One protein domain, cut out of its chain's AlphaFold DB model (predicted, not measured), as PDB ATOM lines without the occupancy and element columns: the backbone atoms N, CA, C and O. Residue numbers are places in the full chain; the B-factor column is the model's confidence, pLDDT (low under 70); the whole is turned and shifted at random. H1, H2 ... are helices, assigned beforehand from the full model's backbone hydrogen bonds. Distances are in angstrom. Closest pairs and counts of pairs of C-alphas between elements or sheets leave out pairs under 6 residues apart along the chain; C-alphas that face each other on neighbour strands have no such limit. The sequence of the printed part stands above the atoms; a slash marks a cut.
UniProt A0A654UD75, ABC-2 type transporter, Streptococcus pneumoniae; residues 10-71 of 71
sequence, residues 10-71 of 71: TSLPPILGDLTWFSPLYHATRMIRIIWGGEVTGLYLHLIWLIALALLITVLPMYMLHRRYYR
ATOM      1  N   THR A  10     -36.469  23.611 -18.852       74.50
ATOM      2  CA  THR A  10     -35.961  24.158 -20.123       74.50
ATOM      3  C   THR A  10     -36.023  23.169 -21.287       74.50
ATOM      4  O   THR A  10     -35.934  23.578 -22.439       74.50
ATOM      5  N   SER A  11     -36.158  21.873 -20.994       76.69
ATOM      6  CA  SER A  11     -36.237  20.802 -21.991       76.69
ATOM      7  C   SER A  11     -37.680  20.447 -22.368       76.69
ATOM      8  O   SER A  11     -37.885  19.631 -23.264       76.69
ATOM      9  N   LEU A  12     -38.682  21.004 -21.673       79.81
ATOM     10  CA  LEU A  12     -40.089  20.724 -21.950       79.81
ATOM     11  C   LEU A  12     -40.652  21.646 -23.049       79.81
ATOM     12  O   LEU A  12     -40.237  22.799 -23.168       79.81
ATOM     13  N   PRO A  13     -41.656  21.173 -23.817       82.62
ATOM     14  CA  PRO A  13     -42.487  22.031 -24.655       82.62
ATOM     15  C   PRO A  13     -43.018  23.239 -23.863       82.62
ATOM     16  O   PRO A  13     -43.419  23.050 -22.710       82.62
ATOM     17  N   PRO A  14     -43.115  24.442 -24.465       79.88
ATOM     18  CA  PRO A  14     -43.467  25.678 -23.751       79.88
ATOM     19  C   PRO A  14     -44.747  25.558 -22.913       79.88
ATOM     20  O   PRO A  14     -44.767  25.917 -21.742       79.88
ATOM     21  N   ILE A  15     -45.769  24.912 -23.482       82.06
ATOM     22  CA  ILE A  15     -47.069  24.662 -22.843       82.06
ATOM     23  C   ILE A  15     -46.926  23.876 -21.532       82.06
ATOM     24  O   ILE A  15     -47.610  24.156 -20.550       82.06
ATOM     25  N   LEU A  16     -46.045  22.873 -21.507       79.75
ATOM     26  CA  LEU A  16     -45.818  22.063 -20.312       79.75
ATOM     27  C   LEU A  16     -44.976  22.816 -19.281       79.75
ATOM     28  O   LEU A  16     -45.206  22.644 -18.086       79.75
ATOM     29  N   GLY A  17     -44.054  23.673 -19.733       78.50
ATOM     30  CA  GLY A  17     -43.320  24.601 -18.875       78.50
ATOM     31  C   GLY A  17     -44.261  25.537 -18.116       78.50
ATOM     32  O   GLY A  17     -44.199  25.595 -16.889       78.50
ATOM     33  N   ASP A  18     -45.204  26.169 -18.811       81.00
ATOM     34  CA  ASP A  18     -46.189  27.063 -18.189       81.00
ATOM     35  C   ASP A  18     -47.079  26.321 -17.185       81.00
ATOM     36  O   ASP A  18     -47.361  26.815 -16.092       81.00
ATOM     37  N   LEU A  19     -47.461  25.079 -17.502       83.75
ATOM     38  CA  LEU A  19     -48.255  24.250 -16.598       83.75
ATOM     39  C   LEU A  19     -47.493  23.883 -15.314       83.75
ATOM     40  O   LEU A  19     -48.098  23.777 -14.245       83.75
ATOM     41  N   THR A  20     -46.168  23.695 -15.396       83.62
ATOM     42  CA  THR A  20     -45.346  23.374 -14.217       83.62
ATOM     43  C   THR A  20     -45.340  24.499 -13.190       83.62
ATOM     44  O   THR A  20     -45.253  24.217 -11.995       83.62
ATOM     45  N   TRP A  21     -45.516  25.750 -13.629       85.44
ATOM     46  CA  TRP A  21     -45.568  26.899 -12.733       85.44
ATOM     47  C   TRP A  21     -46.719  26.787 -11.729       85.44
ATOM     48  O   TRP A  21     -46.533  27.078 -10.562       85.44
ATOM     49  N   PHE A  22     -47.874  26.238 -12.106       88.50
ATOM     50  CA  PHE A  22     -48.988  26.062 -11.165       88.50
ATOM     51  C   PHE A  22     -48.736  24.995 -10.085       88.50
ATOM     52  O   PHE A  22     -49.479  24.913  -9.105       88.50
ATOM     53  N   SER A  23     -47.709  24.154 -10.237       89.88
ATOM     54  CA  SER A  23     -47.461  23.036  -9.330       89.88
ATOM     55  C   SER A  23     -46.848  23.498  -8.001       89.88
ATOM     56  O   SER A  23     -45.730  24.019  -7.994       89.88
ATOM     57  N   PRO A  24     -47.461  23.213  -6.834       91.19
ATOM     58  CA  PRO A  24     -46.825  23.513  -5.546       91.19
ATOM     59  C   PRO A  24     -45.488  22.786  -5.367       91.19
ATOM     60  O   PRO A  24     -44.562  23.316  -4.755       91.19
ATOM     61  N   LEU A  25     -45.358  21.588  -5.942       90.50
ATOM     62  CA  LEU A  25     -44.126  20.809  -5.868       90.50
ATOM     63  C   LEU A  25     -42.973  21.497  -6.616       90.50
ATOM     64  O   LEU A  25     -41.829  21.452  -6.163       90.50
ATOM     65  N   TYR A  26     -43.270  22.167  -7.731       90.31
ATOM     66  CA  TYR A  26     -42.296  22.992  -8.441       90.31
ATOM     67  C   TYR A  26     -41.831  24.177  -7.584       90.31
ATOM     68  O   TYR A  26     -40.629  24.382  -7.420       90.31
ATOM     69  N   HIS A  27     -42.760  24.911  -6.960       91.94
ATOM     70  CA  HIS A  27     -42.408  26.027  -6.078       91.94
ATOM     71  C   HIS A  27     -41.534  25.584  -4.892       91.94
ATOM     72  O   HIS A  27     -40.530  26.231  -4.602       91.94
ATOM     73  N   ALA A  28     -41.847  24.450  -4.257       91.75
ATOM     74  CA  ALA A  28     -41.068  23.926  -3.136       91.75
ATOM     75  C   ALA A  28     -39.638  23.517  -3.538       91.75
ATOM     76  O   ALA A  28     -38.661  23.910  -2.900       91.75
ATOM     77  N   THR A  29     -39.497  22.752  -4.622       91.06
ATOM     78  CA  THR A  29     -38.187  22.273  -5.102       91.06
ATOM     79  C   THR A  29     -37.310  23.410  -5.624       91.06
ATOM     80  O   THR A  29     -36.104  23.427  -5.360       91.06
ATOM     81  N   ARG A  30     -37.901  24.402  -6.303       89.94
ATOM     82  CA  ARG A  30     -37.176  25.583  -6.777       89.94
ATOM     83  C   ARG A  30     -36.688  26.465  -5.630       89.94
ATOM     84  O   ARG A  30     -35.553  26.921  -5.688       89.94
ATOM     85  N   MET A  31     -37.471  26.632  -4.560       91.75
ATOM     86  CA  MET A  31     -37.019  27.342  -3.355       91.75
ATOM     87  C   MET A  31     -35.784  26.700  -2.727       91.75
ATOM     88  O   MET A  31     -34.825  27.403  -2.432       91.75
ATOM     89  N   ILE A  32     -35.784  25.373  -2.559       90.81
ATOM     90  CA  ILE A  32     -34.634  24.652  -1.991       90.81
ATOM     91  C   ILE A  32     -33.387  24.879  -2.852       90.81
ATOM     92  O   ILE A  32     -32.309  25.118  -2.315       90.81
ATOM     93  N   ARG A  33     -33.529  24.865  -4.183       88.44
ATOM     94  CA  ARG A  33     -32.413  25.097  -5.112       88.44
ATOM     95  C   ARG A  33     -31.892  26.532  -5.070       88.44
ATOM     96  O   ARG A  33     -30.683  26.716  -5.087       88.44
ATOM     97  N   ILE A  34     -32.787  27.515  -5.001       89.81
ATOM     98  CA  ILE A  34     -32.453  28.940  -4.856       89.81
ATOM     99  C   ILE A  34     -31.638  29.142  -3.568       89.81
ATOM    100  O   ILE A  34     -30.507  29.616  -3.627       89.81
ATOM    101  N   ILE A  35     -32.145  28.639  -2.433       90.25
ATOM    102  CA  ILE A  35     -31.460  28.704  -1.131       90.25
ATOM    103  C   ILE A  35     -30.091  28.015  -1.191       90.25
ATOM    104  O   ILE A  35     -29.099  28.578  -0.739       90.25
ATOM    105  N   TRP A  36     -30.029  26.807  -1.758       90.38
ATOM    106  CA  TRP A  36     -28.783  26.050  -1.882       90.38
ATOM    107  C   TRP A  36     -27.759  26.738  -2.794       90.38
ATOM    108  O   TRP A  36     -26.563  26.690  -2.525       90.38
ATOM    109  N   GLY A  37     -28.222  27.395  -3.859       89.56
ATOM    110  CA  GLY A  37     -27.390  28.162  -4.783       89.56
ATOM    111  C   GLY A  37     -26.887  29.493  -4.220       89.56
ATOM    112  O   GLY A  37     -26.089  30.153  -4.876       89.56
ATOM    113  N   GLY A  38     -27.333  29.897  -3.024       89.19
ATOM    114  CA  GLY A  38     -26.952  31.166  -2.399       89.19
ATOM    115  C   GLY A  38     -27.608  32.400  -3.027       89.19
ATOM    116  O   GLY A  38     -27.321  33.525  -2.621       89.19
ATOM    117  N   GLU A  39     -28.513  32.212  -3.986       82.81
ATOM    118  CA  GLU A  39     -29.324  33.284  -4.552       82.81
ATOM    119  C   GLU A  39     -30.612  33.410  -3.730       82.81
ATOM    120  O   GLU A  39     -31.238  32.417  -3.391       82.81
ATOM    121  N   VAL A  40     -31.039  34.624  -3.382       83.31
ATOM    122  CA  VAL A  40     -32.321  34.856  -2.668       83.31
ATOM    123  C   VAL A  40     -33.367  35.539  -3.550       83.31
ATOM    124  O   VAL A  40     -34.510  35.772  -3.146       83.31
ATOM    125  N   THR A  41     -32.992  35.846  -4.787       86.56
ATOM    126  CA  THR A  41     -33.832  36.486  -5.791       86.56
ATOM    127  C   THR A  41     -35.018  35.598  -6.159       86.56
ATOM    128  O   THR A  41     -34.869  34.454  -6.572       86.56
ATOM    129  N   GLY A  42     -36.232  36.131  -5.996       84.00
ATOM    130  CA  GLY A  42     -37.473  35.436  -6.360       84.00
ATOM    131  C   GLY A  42     -37.971  34.396  -5.348       84.00
ATOM    132  O   GLY A  42     -39.052  33.844  -5.550       84.00
ATOM    133  N   LEU A  43     -37.266  34.170  -4.230       90.75
ATOM    134  CA  LEU A  43     -37.698  33.245  -3.171       90.75
ATOM    135  C   LEU A  43     -39.101  33.588  -2.639       90.75
ATOM    136  O   LEU A  43     -39.948  32.712  -2.457       90.75
ATOM    137  N   TYR A  44     -39.350  34.880  -2.420       93.00
ATOM    138  CA  TYR A  44     -40.599  35.388  -1.857       93.00
ATOM    139  C   TYR A  44     -41.817  35.054  -2.729       93.00
ATOM    140  O   TYR A  44     -42.874  34.752  -2.187       93.00
ATOM    141  N   LEU A  45     -41.676  35.030  -4.061       93.94
ATOM    142  CA  LEU A  45     -42.771  34.667  -4.970       93.94
ATOM    143  C   LEU A  45     -43.208  33.220  -4.755       93.94
ATOM    144  O   LEU A  45     -44.403  32.935  -4.674       93.94
ATOM    145  N   HIS A  46     -42.245  32.306  -4.621       93.56
ATOM    146  CA  HIS A  46     -42.552  30.902  -4.383       93.56
ATOM    147  C   HIS A  46     -43.165  30.675  -2.999       93.56
ATOM    148  O   HIS A  46     -44.117  29.905  -2.875       93.56
ATOM    149  N   LEU A  47     -42.682  31.395  -1.984       93.88
ATOM    150  CA  LEU A  47     -43.236  31.333  -0.635       93.88
ATOM    151  C   LEU A  47     -44.682  31.848  -0.586       93.88
ATOM    152  O   LEU A  47     -45.553  31.174  -0.039       93.88
ATOM    153  N   ILE A  48     -44.952  33.010  -1.189       95.94
ATOM    154  CA  ILE A  48     -46.297  33.600  -1.254       95.94
ATOM    155  C   ILE A  48     -47.259  32.649  -1.965       95.94
ATOM    156  O   ILE A  48     -48.363  32.426  -1.472       95.94
ATOM    157  N   TRP A  49     -46.835  32.048  -3.080       95.25
ATOM    158  CA  TRP A  49     -47.660  31.089  -3.813       95.25
ATOM    159  C   TRP A  49     -48.036  29.871  -2.960       95.25
ATOM    160  O   TRP A  49     -49.203  29.489  -2.906       95.25
ATOM    161  N   LEU A  50     -47.068  29.289  -2.243       95.19
ATOM    162  CA  LEU A  50     -47.314  28.142  -1.365       95.19
ATOM    163  C   LEU A  50     -48.248  28.488  -0.202       95.19
ATOM    164  O   LEU A  50     -49.152  27.711   0.095       95.19
ATOM    165  N   ILE A  51     -48.069  29.654   0.427       96.31
ATOM    166  CA  ILE A  51     -48.953  30.123   1.504       96.31
ATOM    167  C   ILE A  51     -50.370  30.346   0.971       96.31
ATOM    168  O   ILE A  51     -51.334  29.882   1.580       96.31
ATOM    169  N   ALA A  52     -50.508  31.016  -0.174       96.00
ATOM    170  CA  ALA A  52     -51.801  31.269  -0.799       96.00
ATOM    171  C   ALA A  52     -52.523  29.958  -1.137       96.00
ATOM    172  O   ALA A  52     -53.704  29.806  -0.826       96.00
ATOM    173  N   LEU A  53     -51.807  28.986  -1.706       95.69
ATOM    174  CA  LEU A  53     -52.374  27.683  -2.028       95.69
ATOM    175  C   LEU A  53     -52.750  26.895  -0.765       95.69
ATOM    176  O   LEU A  53     -53.819  26.292  -0.722       95.69
ATOM    177  N   ALA A  54     -51.919  26.925   0.280       95.38
ATOM    178  CA  ALA A  54     -52.217  26.275   1.553       95.38
ATOM    179  C   ALA A  54     -53.472  26.871   2.209       95.38
ATOM    180  O   ALA A  54     -54.343  26.126   2.660       95.38
ATOM    181  N   LEU A  55     -53.615  28.198   2.211       96.31
ATOM    182  CA  LEU A  55     -54.825  28.870   2.691       96.31
ATOM    183  C   LEU A  55     -56.044  28.498   1.847       96.31
ATOM    184  O   LEU A  55     -57.086  28.161   2.396       96.31
ATOM    185  N   LEU A  56     -55.917  28.486   0.522       95.50
ATOM    186  CA  LEU A  56     -57.015  28.127  -0.371       95.50
ATOM    187  C   LEU A  56     -57.495  26.687  -0.135       95.50
ATOM    188  O   LEU A  56     -58.694  26.451  -0.001       95.50
ATOM    189  N   ILE A  57     -56.565  25.736  -0.018       94.06
ATOM    190  CA  ILE A  57     -56.870  24.314   0.197       94.06
ATOM    191  C   ILE A  57     -57.369  24.040   1.623       94.06
ATOM    192  O   ILE A  57     -58.052  23.048   1.835       94.06
ATOM    193  N   THR A  58     -57.079  24.889   2.609       94.00
ATOM    194  CA  THR A  58     -57.559  24.697   3.991       94.00
ATOM    195  C   THR A  58     -58.879  25.417   4.255       94.00
ATOM    196  O   THR A  58     -59.814  24.820   4.791       94.00
ATOM    197  N   VAL A  59     -58.994  26.679   3.840       95.00
ATOM    198  CA  VAL A  59     -60.168  27.522   4.088       95.00
ATOM    199  C   VAL A  59     -61.363  27.069   3.253       95.00
ATOM    200  O   VAL A  59     -62.468  26.995   3.793       95.00
ATOM    201  N   LEU A  60     -61.177  26.716   1.971       92.88
ATOM    202  CA  LEU A  60     -62.300  26.301   1.119       92.88
ATOM    203  C   LEU A  60     -63.008  25.047   1.658       92.88
ATOM    204  O   LEU A  60     -64.225  25.110   1.851       92.88
ATOM    205  N   PRO A  61     -62.317  23.931   1.971       90.69
ATOM    206  CA  PRO A  61     -62.985  22.756   2.515       90.69
ATOM    207  C   PRO A  61     -63.590  23.018   3.885       90.69
ATOM    208  O   PRO A  61     -64.708  22.572   4.123       90.69
ATOM    209  N   MET A  62     -62.913  23.768   4.767       91.75
ATOM    210  CA  MET A  62     -63.483  24.125   6.070       91.75
ATOM    211  C   MET A  62     -64.790  24.897   5.920       91.75
ATOM    212  O   MET A  62     -65.769  24.555   6.578       91.75
ATOM    213  N   TYR A  63     -64.839  25.880   5.021       91.69
ATOM    214  CA  TYR A  63     -66.054  26.636   4.734       91.69
ATOM    215  C   TYR A  63     -67.168  25.740   4.169       91.69
ATOM    216  O   TYR A  63     -68.315  25.806   4.617       91.69
ATOM    217  N   MET A  64     -66.836  24.856   3.222       90.06
ATOM    218  CA  MET A  64     -67.790  23.905   2.641       90.06
ATOM    219  C   MET A  64     -68.324  22.902   3.675       90.06
ATOM    220  O   MET A  64     -69.520  22.610   3.682       90.06
ATOM    221  N   LEU A  65     -67.463  22.406   4.568       91.69
ATOM    222  CA  LEU A  65     -67.816  21.502   5.663       91.69
ATOM    223  C   LEU A  65     -68.711  22.205   6.686       91.69
ATOM    224  O   LEU A  65     -69.775  21.683   7.010       91.69
ATOM    225  N   HIS A  66     -68.348  23.409   7.139       86.94
ATOM    226  CA  HIS A  66     -69.160  24.174   8.091       86.94
ATOM    227  C   HIS A  66     -70.572  24.424   7.555       86.94
ATOM    228  O   HIS A  66     -71.557  24.223   8.264       86.94
ATOM    229  N   ARG A  67     -70.687  24.787   6.272       83.62
ATOM    230  CA  ARG A  67     -71.984  25.013   5.623       83.62
ATOM    231  C   ARG A  67     -72.839  23.743   5.524       83.62
ATOM    232  O   ARG A  67     -74.060  23.853   5.441       83.62
ATOM    233  N   ARG A  68     -72.216  22.560   5.501       82.25
ATOM    234  CA  ARG A  68     -72.905  21.264   5.417       82.25
ATOM    235  C   ARG A  68     -73.308  20.706   6.784       82.25
ATOM    236  O   ARG A  68     -74.346  20.066   6.845       82.25
ATOM    237  N   TYR A  69     -72.506  20.914   7.830       74.06
ATOM    238  CA  TYR A  69     -72.750  20.343   9.166       74.06
ATOM    239  C   TYR A  69     -73.623  21.209  10.086       74.06
ATOM    240  O   TYR A  69     -74.235  20.669  10.999       74.06
ATOM    241  N   TYR A  70     -73.685  22.527   9.868       59.56
ATOM    242  CA  TYR A  70     -74.530  23.444  10.653       59.56
ATOM    243  C   TYR A  70     -75.862  23.799   9.955       59.56
ATOM    244  O   TYR A  70     -76.503  24.791  10.304       59.56
ATOM    245  N   ARG A  71     -76.272  23.005   8.961       50.56
ATOM    246  CA  ARG A  71     -77.641  22.946   8.429       50.56
ATOM    247  C   ARG A  71     -78.290  21.654   8.893       50.56
ATOM    248  O   ARG A  71     -79.506  21.706   9.162       50.56
TER     249      ARG A  71
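What this domain is: This is residues 10 to 71 of the 71 residues of the protein "ABC-2 type transporter" of Streptococcus pneumoniae (UniProt A0A654UD75). A lopsided helical hairpin: H2 and the first part of H3, residues 43 to 53, pack side by side, and the far part of H3 runs on as a long arm, with residues 55 to 71 sticking out. The short helix H1 makes a corner with H2 near the start of H2 and points away from the hairpin, with residues 13 to 19 sticking out. The printed part has 62 residues with three named helices, in the order H1, H2, H3, and no named strand; the class is all helix. The whole is only just extended, close to loose, with a radius of gyration of the C-alphas of 16.2 A, and its flat outline spans 51 by 28 by 13 A, the long arm of H3 making much of the length.

Where its parts are: The printed part begins at Thr 10, and H1 covers residues 14 to 21, from C-alpha 14 at (-43.467, 25.678, -23.751), 11.3 A from first to last C-alpha. H2, residues 24 to 36, begins with C-alpha 24 at (-46.825, 23.513, -5.546) and is 18.6 A long from first to last C-alpha. H3, residues 43 to 69, is the longest helix, 39.3 A from first to last C-alpha, and ends with C-alpha 69 at (-72.750, 20.343, 9.166).

How they stand to each other: H1 and H2 are close but not clearly touching; their closest C-alphas, those of Thr 20 and Tyr 26, are 6.5 A apart. Their lines are about perpendicular, at 80 degrees. H2 and H3 form a helical hairpin and touch, with 15 pairs of C-alphas within 8 A. Their closest C-alphas, those of His 27 and His 46, are 5.2 A apart. They run opposite ways at a shallow tilt of 31 degrees. H3 touches H2 with residues 43 to 53 alone. H1 and H3 are apart. In H2 every O i to N i+4 pair is within hydrogen-bond range; in H1 it is 3 of 4 pairs and in H3 22 of 23.

The domain as a whole: The two C-alphas farthest apart are those of Gly 38 and Arg 71, 52.5 A. Without the stretches that stand free, the body has 38 residues and spans 26 by 25 by 12 A. The printed part has no cut. The link from H1 to H2 is tight, with 2 residues between them, and the link from H2 to H3 is short, with 6. The mean pLDDT of the printed part of this model is 87.7, and residues 70 to 71, at the chain's end, are under 70.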